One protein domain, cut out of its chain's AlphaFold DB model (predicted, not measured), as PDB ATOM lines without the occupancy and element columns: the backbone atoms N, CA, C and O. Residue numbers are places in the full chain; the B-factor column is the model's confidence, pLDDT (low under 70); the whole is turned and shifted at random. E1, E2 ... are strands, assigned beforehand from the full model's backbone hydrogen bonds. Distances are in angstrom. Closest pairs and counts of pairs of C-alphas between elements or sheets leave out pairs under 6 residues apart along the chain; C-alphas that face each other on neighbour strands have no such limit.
ATOM      1  N   ALA A 144     245.829 167.381 143.296       94.88
ATOM      2  CA  ALA A 144     244.849 166.860 144.232       94.88
ATOM      3  C   ALA A 144     243.446 166.973 143.624       94.88
ATOM      4  O   ALA A 144     243.035 168.034 143.152       94.88
ATOM      5  N   SER A 145     242.690 165.882 143.655       94.62
ATOM      6  CA  SER A 145     241.297 165.848 143.224       94.62
ATOM      7  C   SER A 145     240.390 165.521 144.411       94.62
ATOM      8  O   SER A 145     240.627 164.516 145.086       94.62
ATOM      9  N   PRO A 146     239.378 166.356 144.706       93.69
ATOM     10  CA  PRO A 146     238.437 166.082 145.782       93.69
ATOM     11  C   PRO A 146     237.389 165.043 145.361       93.69
ATOM     12  O   PRO A 146     236.695 165.212 144.357       93.69
ATOM     13  N   GLY A 147     237.218 164.009 146.183       93.94
ATOM     14  CA  GLY A 147     236.066 163.111 146.145       93.94
ATOM     15  C   GLY A 147     234.936 163.685 146.996       93.94
ATOM     16  O   GLY A 147     235.106 163.924 148.194       93.94
ATOM     17  N   MET A 148     233.780 163.936 146.383       94.81
ATOM     18  CA  MET A 148     232.684 164.692 146.994       94.81
ATOM     19  C   MET A 148     231.323 164.045 146.730       94.81
ATOM     20  O   MET A 148     231.062 163.572 145.625       94.81
ATOM     21  N   ILE A 149     230.424 164.086 147.720       96.19
ATOM     22  CA  ILE A 149     229.003 163.759 147.534       96.19
ATOM     23  C   ILE A 149     228.223 165.061 147.420       96.19
ATOM     24  O   ILE A 149     228.020 165.757 148.414       96.19
ATOM     25  N   ILE A 150     227.771 165.373 146.207       95.06
ATOM     26  CA  ILE A 150     226.930 166.542 145.944       95.06
ATOM     27  C   ILE A 150     225.524 166.250 146.466       95.06
ATOM     28  O   ILE A 150     224.878 165.308 146.009       95.06
ATOM     29  N   LYS A 151     225.073 167.047 147.432       96.06
ATOM     30  CA  LYS A 151     223.741 166.948 148.040       96.06
ATOM     31  C   LYS A 151     222.741 167.866 147.365       96.06
ATOM     32  O   LYS A 151     221.597 167.482 147.189       96.06
ATOM     33  N   GLU A 152     223.196 169.053 146.981       96.44
ATOM     34  CA  GLU A 152     222.390 170.049 146.286       96.44
ATOM     35  C   GLU A 152     223.254 170.741 145.233       96.44
ATOM     36  O   GLU A 152     224.390 171.151 145.504       96.44
ATOM     37  N   ALA A 153     222.709 170.882 144.028       96.56
ATOM     38  CA  ALA A 153     223.313 171.670 142.970       96.56
ATOM     39  C   ALA A 153     222.247 172.327 142.095       96.56
ATOM     40  O   ALA A 153     221.152 171.791 141.935       96.56
ATOM     41  N   ARG A 154     222.600 173.459 141.492       97.25
ATOM     42  CA  ARG A 154     221.709 174.260 140.653       97.25
ATOM     43  C   ARG A 154     222.335 174.530 139.289       97.25
ATOM     44  O   ARG A 154     223.559 174.530 139.140       97.25
ATOM     45  N   CYS A 155     221.495 174.737 138.283       97.06
ATOM     46  CA  CYS A 155     221.934 175.222 136.977       97.06
ATOM     47  C   CYS A 155     222.348 176.697 137.079       97.06
ATOM     48  O   CYS A 155     221.585 177.505 137.605       97.06
ATOM     49  N   SER A 156     223.508 177.082 136.538       96.62
ATOM     50  CA  SER A 156     223.930 178.489 136.559       96.62
ATOM     51  C   SER A 156     223.035 179.417 135.735       96.62
ATOM     52  O   SER A 156     222.955 180.594 136.075       96.62
ATOM     53  N   ILE A 157     222.347 178.890 134.713       96.69
ATOM     54  CA  ILE A 157     221.521 179.661 133.773       96.69
ATOM     55  C   ILE A 157     220.132 179.951 134.355       96.69
ATOM     56  O   ILE A 157     219.753 181.107 134.505       96.69
ATOM     57  N   CYS A 158     219.369 178.917 134.729       95.50
ATOM     58  CA  CYS A 158     217.990 179.084 135.218       95.50
ATOM     59  C   CYS A 158     217.833 179.005 136.743       95.50
ATOM     60  O   CYS A 158     216.735 179.221 137.249       95.50
ATOM     61  N   LYS A 159     218.899 178.666 137.480       96.06
ATOM     62  CA  LYS A 159     218.917 178.491 138.946       96.06
ATOM     63  C   LYS A 159     218.017 177.376 139.502       96.06
ATOM     64  O   LYS A 159     217.955 177.219 140.720       96.06
ATOM     65  N   GLN A 160     217.377 176.585 138.642       95.81
ATOM     66  CA  GLN A 160     216.625 175.389 139.033       95.81
ATOM     67  C   GLN A 160     217.558 174.277 139.523       95.81
ATOM     68  O   GLN A 160     218.772 174.317 139.276       95.81
ATOM     69  N   GLU A 161     216.984 173.288 140.209       94.25
ATOM     70  CA  GLU A 161     217.712 172.096 140.632       94.25
ATOM     71  C   GLU A 161     218.335 171.394 139.420       94.25
ATOM     72  O   GLU A 161     217.737 171.247 138.350       94.25
ATOM     73  N   TYR A 162     219.603 171.018 139.564       90.00
ATOM     74  CA  TYR A 162     220.343 170.419 138.468       90.00
ATOM     75  C   TYR A 162     219.758 169.049 138.102       90.00
ATOM     76  O   TYR A 162     219.767 168.134 138.920       90.00
ATOM     77  N   GLY A 163     219.339 168.895 136.845       88.62
ATOM     78  CA  GLY A 163     218.654 167.697 136.345       88.62
ATOM     79  C   GLY A 163     217.159 167.909 136.095       88.62
ATOM     80  O   GLY A 163     216.554 167.088 135.414       88.62
ATOM     81  N   GLU A 164     216.590 169.021 136.564       93.88
ATOM     82  CA  GLU A 164     215.187 169.394 136.327       93.88
ATOM     83  C   GLU A 164     215.003 170.399 135.174       93.88
ATOM     84  O   GLU A 164     213.891 170.849 134.911       93.88
ATOM     85  N   CYS A 165     216.082 170.763 134.473       94.50
ATOM     86  CA  CYS A 165     216.060 171.690 133.340       94.50
ATOM     87  C   CYS A 165     216.796 171.124 132.120       94.50
ATOM     88  O   CYS A 165     217.704 170.306 132.268       94.50
ATOM     89  N   ASP A 166     216.509 171.663 130.934       94.62
ATOM     90  CA  ASP A 166     217.124 171.230 129.668       94.62
ATOM     91  C   ASP A 166     218.520 171.835 129.394       94.62
ATOM     92  O   ASP A 166     219.137 171.563 128.361       94.62
ATOM     93  N   HIS A 167     219.053 172.662 130.303       95.38
ATOM     94  CA  HIS A 167     220.389 173.243 130.148       95.38
ATOM     95  C   HIS A 167     221.488 172.197 130.377       95.38
ATOM     96  O   HIS A 167     221.552 171.540 131.418       95.38
ATOM     97  N   LEU A 168     222.410 172.089 129.421       95.19
ATOM     98  CA  LEU A 168     223.508 171.128 129.445       95.19
ATOM     99  C   LEU A 168     224.808 171.798 129.897       95.19
ATOM    100  O   LEU A 168     225.212 172.828 129.357       95.19
ATOM    101  N   VAL A 169     225.515 171.186 130.852       94.25
ATOM    102  CA  VAL A 169     226.813 171.698 131.327       94.25
ATOM    103  C   VAL A 169     227.812 171.791 130.179       94.25
ATOM    104  O   VAL A 169     227.978 170.852 129.400       94.25
ATOM    105  N   GLY A 170     228.507 172.924 130.098       94.44
ATOM    106  CA  GLY A 170     229.473 173.203 129.040       94.44
ATOM    107  C   GLY A 170     228.842 173.659 127.724       94.44
ATOM    108  O   GLY A 170     229.573 173.813 126.749       94.44
ATOM    109  N   LYS A 171     227.517 173.862 127.669       96.81
ATOM    110  CA  LYS A 171     226.849 174.520 126.541       96.81
ATOM    111  C   LYS A 171     226.619 176.010 126.820       96.81
ATOM    112  O   LYS A 171     226.399 176.377 127.978       96.81
ATOM    113  N   PRO A 172     226.698 176.855 125.782       97.50
ATOM    114  CA  PRO A 172     226.465 178.283 125.894       97.50
ATOM    115  C   PRO A 172     224.973 178.614 125.822       97.50
ATOM    116  O   PRO A 172     224.244 178.032 125.021       97.50
ATOM    117  N   TYR A 173     224.545 179.581 126.627       97.62
ATOM    118  CA  TYR A 173     223.198 180.140 126.649       97.62
ATOM    119  C   TYR A 173     223.319 181.642 126.901       97.62
ATOM    120  O   TYR A 173     223.886 182.053 127.912       97.62
ATOM    121  N   MET A 174     222.830 182.464 125.969       97.00
ATOM    122  CA  MET A 174     222.864 183.932 126.062       97.00
ATOM    123  C   MET A 174     224.214 184.523 126.522       97.00
ATOM    124  O   MET A 174     224.269 185.408 127.374       97.00
ATOM    125  N   GLY A 175     225.326 184.066 125.945       97.19
ATOM    126  CA  GLY A 175     226.655 184.611 126.243       97.19
ATOM    127  C   GLY A 175     227.254 184.169 127.583       97.19
ATOM    128  O   GLY A 175     228.216 184.796 128.047       97.19
ATOM    129  N   GLU A 176     226.738 183.084 128.167       97.31
ATOM    130  CA  GLU A 176     227.259 182.415 129.364       97.31
ATOM    131  C   GLU A 176     227.353 180.894 129.160       97.31
ATOM    132  O   GLU A 176     226.516 180.300 128.488       97.31
ATOM    133  N   ILE A 177     228.357 180.233 129.748       97.38
ATOM    134  CA  ILE A 177     228.418 178.763 129.772       97.38
ATOM    135  C   ILE A 177     227.594 178.239 130.945       97.38
ATOM    136  O   ILE A 177     227.782 178.657 132.088       97.38
ATOM    137  N   CYS A 178     226.732 177.257 130.683       97.19
ATOM    138  CA  CYS A 178     226.052 176.535 131.744       97.19
ATOM    139  C   CYS A 178     227.067 175.744 132.576       97.19
ATOM    140  O   CYS A 178     227.753 174.846 132.079       97.19
ATOM    141  N   VAL A 179     227.112 176.038 133.870       95.25
ATOM    142  CA  VAL A 179     227.888 175.305 134.866       95.25
ATOM    143  C   VAL A 179     226.967 174.779 135.957       95.25
ATOM    144  O   VAL A 179     225.869 175.286 136.194       95.25
ATOM    145  N   ARG A 180     227.424 173.720 136.622       94.94
ATOM    146  CA  ARG A 180     226.751 173.173 137.795       94.94
ATOM    147  C   ARG A 180     227.241 173.916 139.033       94.94
ATOM    148  O   ARG A 180     228.380 173.724 139.453       94.94
ATOM    149  N   GLU A 181     226.381 174.734 139.624       95.44
ATOM    150  CA  GLU A 181     226.653 175.420 140.886       95.44
ATOM    151  C   GLU A 181     226.401 174.444 142.037       95.44
ATOM    152  O   GLU A 181     225.267 174.041 142.284       95.44
ATOM    153  N   ILE A 182     227.460 174.012 142.720       94.50
ATOM    154  CA  ILE A 182     227.353 173.109 143.871       94.50
ATOM    155  C   ILE A 182     227.025 173.951 145.110       94.50
ATOM    156  O   ILE A 182     227.816 174.810 145.491       94.50
ATOM    157  N   VAL A 183     225.868 173.700 145.731       94.81
ATOM    158  CA  VAL A 183     225.369 174.466 146.891       94.81
ATOM    159  C   VAL A 183     225.688 173.748 148.197       94.81
ATOM    160  O   VAL A 183     226.169 174.363 149.147       94.81
ATOM    161  N   HIS A 184     225.461 172.434 148.238       95.62
ATOM    162  CA  HIS A 184     225.745 171.618 149.412       95.62
ATOM    163  C   HIS A 184     226.499 170.352 149.020       95.62
ATOM    164  O   HIS A 184     226.122 169.641 148.081       95.62
ATOM    165  N   VAL A 185     227.584 170.073 149.739       96.38
ATOM    166  CA  VAL A 185     228.495 168.979 149.421       96.38
ATOM    167  C   VAL A 185     229.137 168.417 150.681       96.38
ATOM    168  O   VAL A 185     229.570 169.168 151.552       96.38
ATOM    169  N   ASP A 186     229.245 167.092 150.736       96.62
ATOM    170  CA  ASP A 186     230.076 166.403 151.719       96.62
ATOM    171  C   ASP A 186     231.416 166.044 151.079       96.62
ATOM    172  O   ASP A 186     231.466 165.246 150.135       96.62
ATOM    173  N   LEU A 187     232.507 166.579 151.619       95.31
ATOM    174  CA  LEU A 187     233.851 166.137 151.262       95.31
ATOM    175  C   LEU A 187     234.103 164.733 151.832       95.31
ATOM    176  O   LEU A 187     233.810 164.469 153.000       95.31
ATOM    177  N   LYS A 188     234.643 163.832 151.010       95.75
ATOM    178  CA  LYS A 188     234.977 162.460 151.413       95.75
ATOM    179  C   LYS A 188     236.469 162.220 151.459       95.75
ATOM    180  O   LYS A 188     236.966 161.699 152.451       95.75
ATOM    181  N   GLU A 189     237.167 162.611 150.407       94.38
ATOM    182  CA  GLU A 189     238.588 162.332 150.268       94.38
ATOM    183  C   GLU A 189     239.283 163.364 149.384       94.38
ATOM    184  O   GLU A 189     238.643 164.135 148.665       94.38
ATOM    185  N   PHE A 190     240.611 163.317 149.414       94.19
ATOM    186  CA  PHE A 190     241.461 163.880 148.380       94.19
ATOM    187  C   PHE A 190     242.339 162.771 147.821       94.19
ATOM    188  O   PHE A 190     242.997 162.057 148.577       94.19
ATOM    189  N   SER A 191     242.372 162.677 146.500       94.81
ATOM    190  CA  SER A 191     243.201 161.730 145.765       94.81
ATOM    191  C   SER A 191     244.289 162.477 145.003       94.81
ATOM    192  O   SER A 191     244.024 163.517 144.396       94.81
ATOM    193  N   LEU A 192     245.519 161.957 145.024       95.31
ATOM    194  CA  LEU A 192     246.588 162.460 144.162       95.31
ATOM    195  C   LEU A 192     246.424 161.870 142.762       95.31
ATOM    196  O   LEU A 192     246.297 160.657 142.604       95.31
ATOM    197  N   VAL A 193     246.406 162.731 141.747       94.88
ATOM    198  CA  VAL A 193     246.127 162.349 140.359       94.88
ATOM    199  C   VAL A 193     247.098 163.016 139.392       94.88
ATOM    200  O   VAL A 193     247.578 164.125 139.622       94.88
ATOM    201  N   GLU A 194     247.349 162.353 138.264       91.19
ATOM    202  CA  GLU A 194     248.164 162.916 137.182       91.19
ATOM    203  C   GLU A 194     247.360 163.826 136.242       91.19
ATOM    204  O   GLU A 194     247.912 164.744 135.644       91.19
ATOM    205  N   LYS A 195     246.054 163.569 136.086       91.50
ATOM    206  CA  LYS A 195     245.175 164.262 135.132       91.50
ATOM    207  C   LYS A 195     243.941 164.822 135.852       91.50
ATOM    208  O   LYS A 195     242.915 164.143 135.898       91.50
ATOM    209  N   PRO A 196     244.022 166.021 136.454       94.06
ATOM    210  CA  PRO A 196     242.895 166.628 137.154       94.06
ATOM    211  C   PRO A 196     241.914 167.279 136.171       94.06
ATOM    212  O   PRO A 196     242.275 167.659 135.058       94.06
ATOM    213  N   ALA A 197     240.680 167.508 136.626       91.06
ATOM    214  CA  ALA A 197     239.742 168.383 135.921       91.06
ATOM    215  C   ALA A 197     240.146 169.870 136.007       91.06
ATOM    216  O   ALA A 197     239.851 170.638 135.095       91.06
ATOM    217  N   ASN A 198     240.822 170.266 137.093       93.50
ATOM    218  CA  ASN A 198     241.333 171.616 137.317       93.50
ATOM    219  C   ASN A 198     242.828 171.557 137.674       93.50
ATOM    220  O   ASN A 198     243.195 171.073 138.745       93.50
ATOM    221  N   LYS A 199     243.685 172.073 136.787       96.56
ATOM    222  CA  LYS A 199     245.146 172.085 136.960       96.56
ATOM    223  C   LYS A 199     245.655 173.165 137.930       96.56
ATOM    224  O   LYS A 199     246.834 173.161 138.268       96.56
ATOM    225  N   HIS A 200     244.794 174.044 138.442       96.56
ATOM    226  CA  HIS A 200     245.148 174.898 139.583       96.56
ATOM    227  C   HIS A 200     245.245 174.109 140.889       96.56
ATOM    228  O   HIS A 200     245.938 174.530 141.809       96.56
ATOM    229  N   ALA A 201     244.603 172.939 140.980       95.69
ATOM    230  CA  ALA A 201     244.666 172.072 142.155       95.69
ATOM    231  C   ALA A 201     245.995 171.292 142.233       95.69
ATOM    232  O   ALA A 201     246.012 170.091 142.500       95.69
ATOM    233  N   ARG A 202     247.115 171.959 141.940       95.81
ATOM    234  CA  ARG A 202     248.460 171.385 141.998       95.81
ATOM    235  C   ARG A 202     249.005 171.393 143.421       95.81
ATOM    236  O   ARG A 202     248.644 172.236 144.241       95.81
ATOM    237  N   VAL A 203     249.937 170.491 143.693       94.19
ATOM    238  CA  VAL A 203     250.795 170.572 144.876       94.19
ATOM    239  C   VAL A 203     251.729 171.772 144.706       94.19
ATOM    240  O   VAL A 203     252.444 171.881 143.709       94.19
ATOM    241  N   THR A 204     251.704 172.700 145.660       95.38
ATOM    242  CA  THR A 204     252.505 173.932 145.597       95.38
ATOM    243  C   THR A 204     253.847 173.804 146.303       95.38
ATOM    244  O   THR A 204     254.809 174.450 145.897       95.38
ATOM    245  N   SER A 205     253.947 172.940 147.311       94.94
ATOM    246  CA  SER A 205     255.173 172.712 148.067       94.94
ATOM    247  C   SER A 205     255.255 171.293 148.627       94.94
ATOM    248  O   SER A 205     254.255 170.583 148.734       94.94
ATOM    249  N   PHE A 206     256.464 170.866 148.982       93.62
ATOM    250  CA  PHE A 206     256.749 169.563 149.585       93.62
ATOM    251  C   PHE A 206     257.942 169.686 150.546       93.62
ATOM    252  O   PHE A 206     258.616 170.715 150.575       93.62
ATOM    253  N   THR A 207     258.183 168.669 151.371       95.56
ATOM    254  CA  THR A 207     259.378 168.596 152.227       95.56
ATOM    255  C   THR A 207     260.334 167.570 151.638       95.56
ATOM    256  O   THR A 207     259.909 166.453 151.344       95.56
ATOM    257  N   ASP A 208     261.589 167.960 151.425       93.75
ATOM    258  CA  ASP A 208     262.622 167.072 150.888       93.75
ATOM    259  C   ASP A 208     263.192 166.113 151.951       93.75
ATOM    260  O   ASP A 208     262.813 166.145 153.125       93.75
ATOM    261  N   GLU A 209     264.115 165.246 151.533       94.00
ATOM    262  CA  GLU A 209     264.770 164.256 152.401       94.00
ATOM    263  C   GLU A 209     265.626 164.892 153.511       94.00
ATOM    264  O   GLU A 209     265.865 164.268 154.543       94.00
ATOM    265  N   GLU A 210     266.040 166.151 153.338       93.62
ATOM    266  CA  GLU A 210     266.805 166.931 154.318       93.62
ATOM    267  C   GLU A 210     265.894 167.695 155.301       93.62
ATOM    268  O   GLU A 210     266.373 168.378 156.208       93.62
ATOM    269  N   GLY A 211     264.568 167.587 155.152       93.38
ATOM    270  CA  GLY A 211     263.587 168.276 155.988       93.38
ATOM    271  C   GLY A 211     263.330 169.735 155.590       93.38
ATOM    272  O   GLY A 211     262.674 170.470 156.336       93.38
ATOM    273  N   VAL A 212     263.811 170.178 154.427       94.88
ATOM    274  CA  VAL A 212     263.581 171.524 153.893       94.88
ATOM    275  C   VAL A 212     262.235 171.565 153.174       94.88
ATOM    276  O   VAL A 212     261.976 170.802 152.247       94.88
ATOM    277  N   HIS A 213     261.371 172.498 153.576       95.19
ATOM    278  CA  HIS A 213     260.123 172.771 152.868       95.19
ATOM    279  C   HIS A 213     260.419 173.598 151.615       95.19
ATOM    280  O   HIS A 213     260.958 174.698 151.730       95.19
ATOM    281  N   ARG A 214     260.085 173.089 150.430       95.38
ATOM    282  CA  ARG A 214     260.416 173.697 149.137       95.38
ATOM    283  C   ARG A 214     259.176 174.004 148.321       95.38
ATOM    284  O   ARG A 214     258.214 173.240 148.337       95.38
ATOM    285  N   ASP A 215     259.234 175.101 147.577       95.69
ATOM    286  CA  ASP A 215     258.302 175.373 146.490       95.69
ATOM    287  C   ASP A 215     258.513 174.357 145.356       95.69
ATOM    288  O   ASP A 215     259.646 174.071 144.960       95.69
ATOM    289  N   PHE A 216     257.417 173.797 144.846       94.62
ATOM    290  CA  PHE A 216     257.458 172.695 143.884       94.62
ATOM    291  C   PHE A 216     257.990 173.124 142.507       94.62
ATOM    292  O   PHE A 216     258.623 172.325 141.822       94.62
TER     293      PHE A 216
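Overview. This is residues 144 to 216 of the 242 residues of an uncharacterized protein of Dictyobacter vulcani (UniProt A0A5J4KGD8). Picture an arched ribbon of two long strands, E1 and E2, with the large looped stretch of residues 156 to 179 at one end and, beyond the other, a small hairpin of E3 and E4 at the far end of a link. The parts follow one another along one long axis, without a common core. The printed part has 73 residues, no named helix and four named strands, in the order E1, E2, E3, E4, in two antiparallel sheets, E1 - E2 and E3 - E4. The class is all strand, though 32 of the 73 residues are in named strands. It is extended, with a radius of gyration of the C-alphas of 17.5 A and spans of 55 by 27 by 16 A.

Along the chain. Find C-alpha 144 at (244.849, 166.860, 144.232); from there E1, residues 144 to 155, runs 25.4 A and bends by 92 degrees at residue 151. E2, residues 180 to 193, runs 22.3 A and bends by 113 degrees at residue 184. Look further on for E3, residues 205 to 207, and E4, residues 213 to 215, which ends at C-alpha 215, (258.302, 175.373, 146.490).

Arrangement. Begin with the hairpin of E1 and E2, antiparallel at 167 degrees, where N 145 and O 191 are 2.8 A apart and N 154 and O 181 2.8 A, both within hydrogen-bond range. In the hairpin of E3 and E4, antiparallel at 151 degrees, look for N 214 and O 206, within hydrogen-bond range at 2.8 A. E1 and E2 are each apart from E3 and E4. Residues 172 to 173 pair antiparallel with residues 176 to 177.

Size, cuts and confidence. The C-alphas farthest apart, of Asp 166 and Glu 210, are 55.6 A apart. The printed part has no cut; the links E1 to E2 and E2 to E3 are long, E3 to E4 tight. Mean pLDDT of the printed part is 95.1, and no printed residue is under 70.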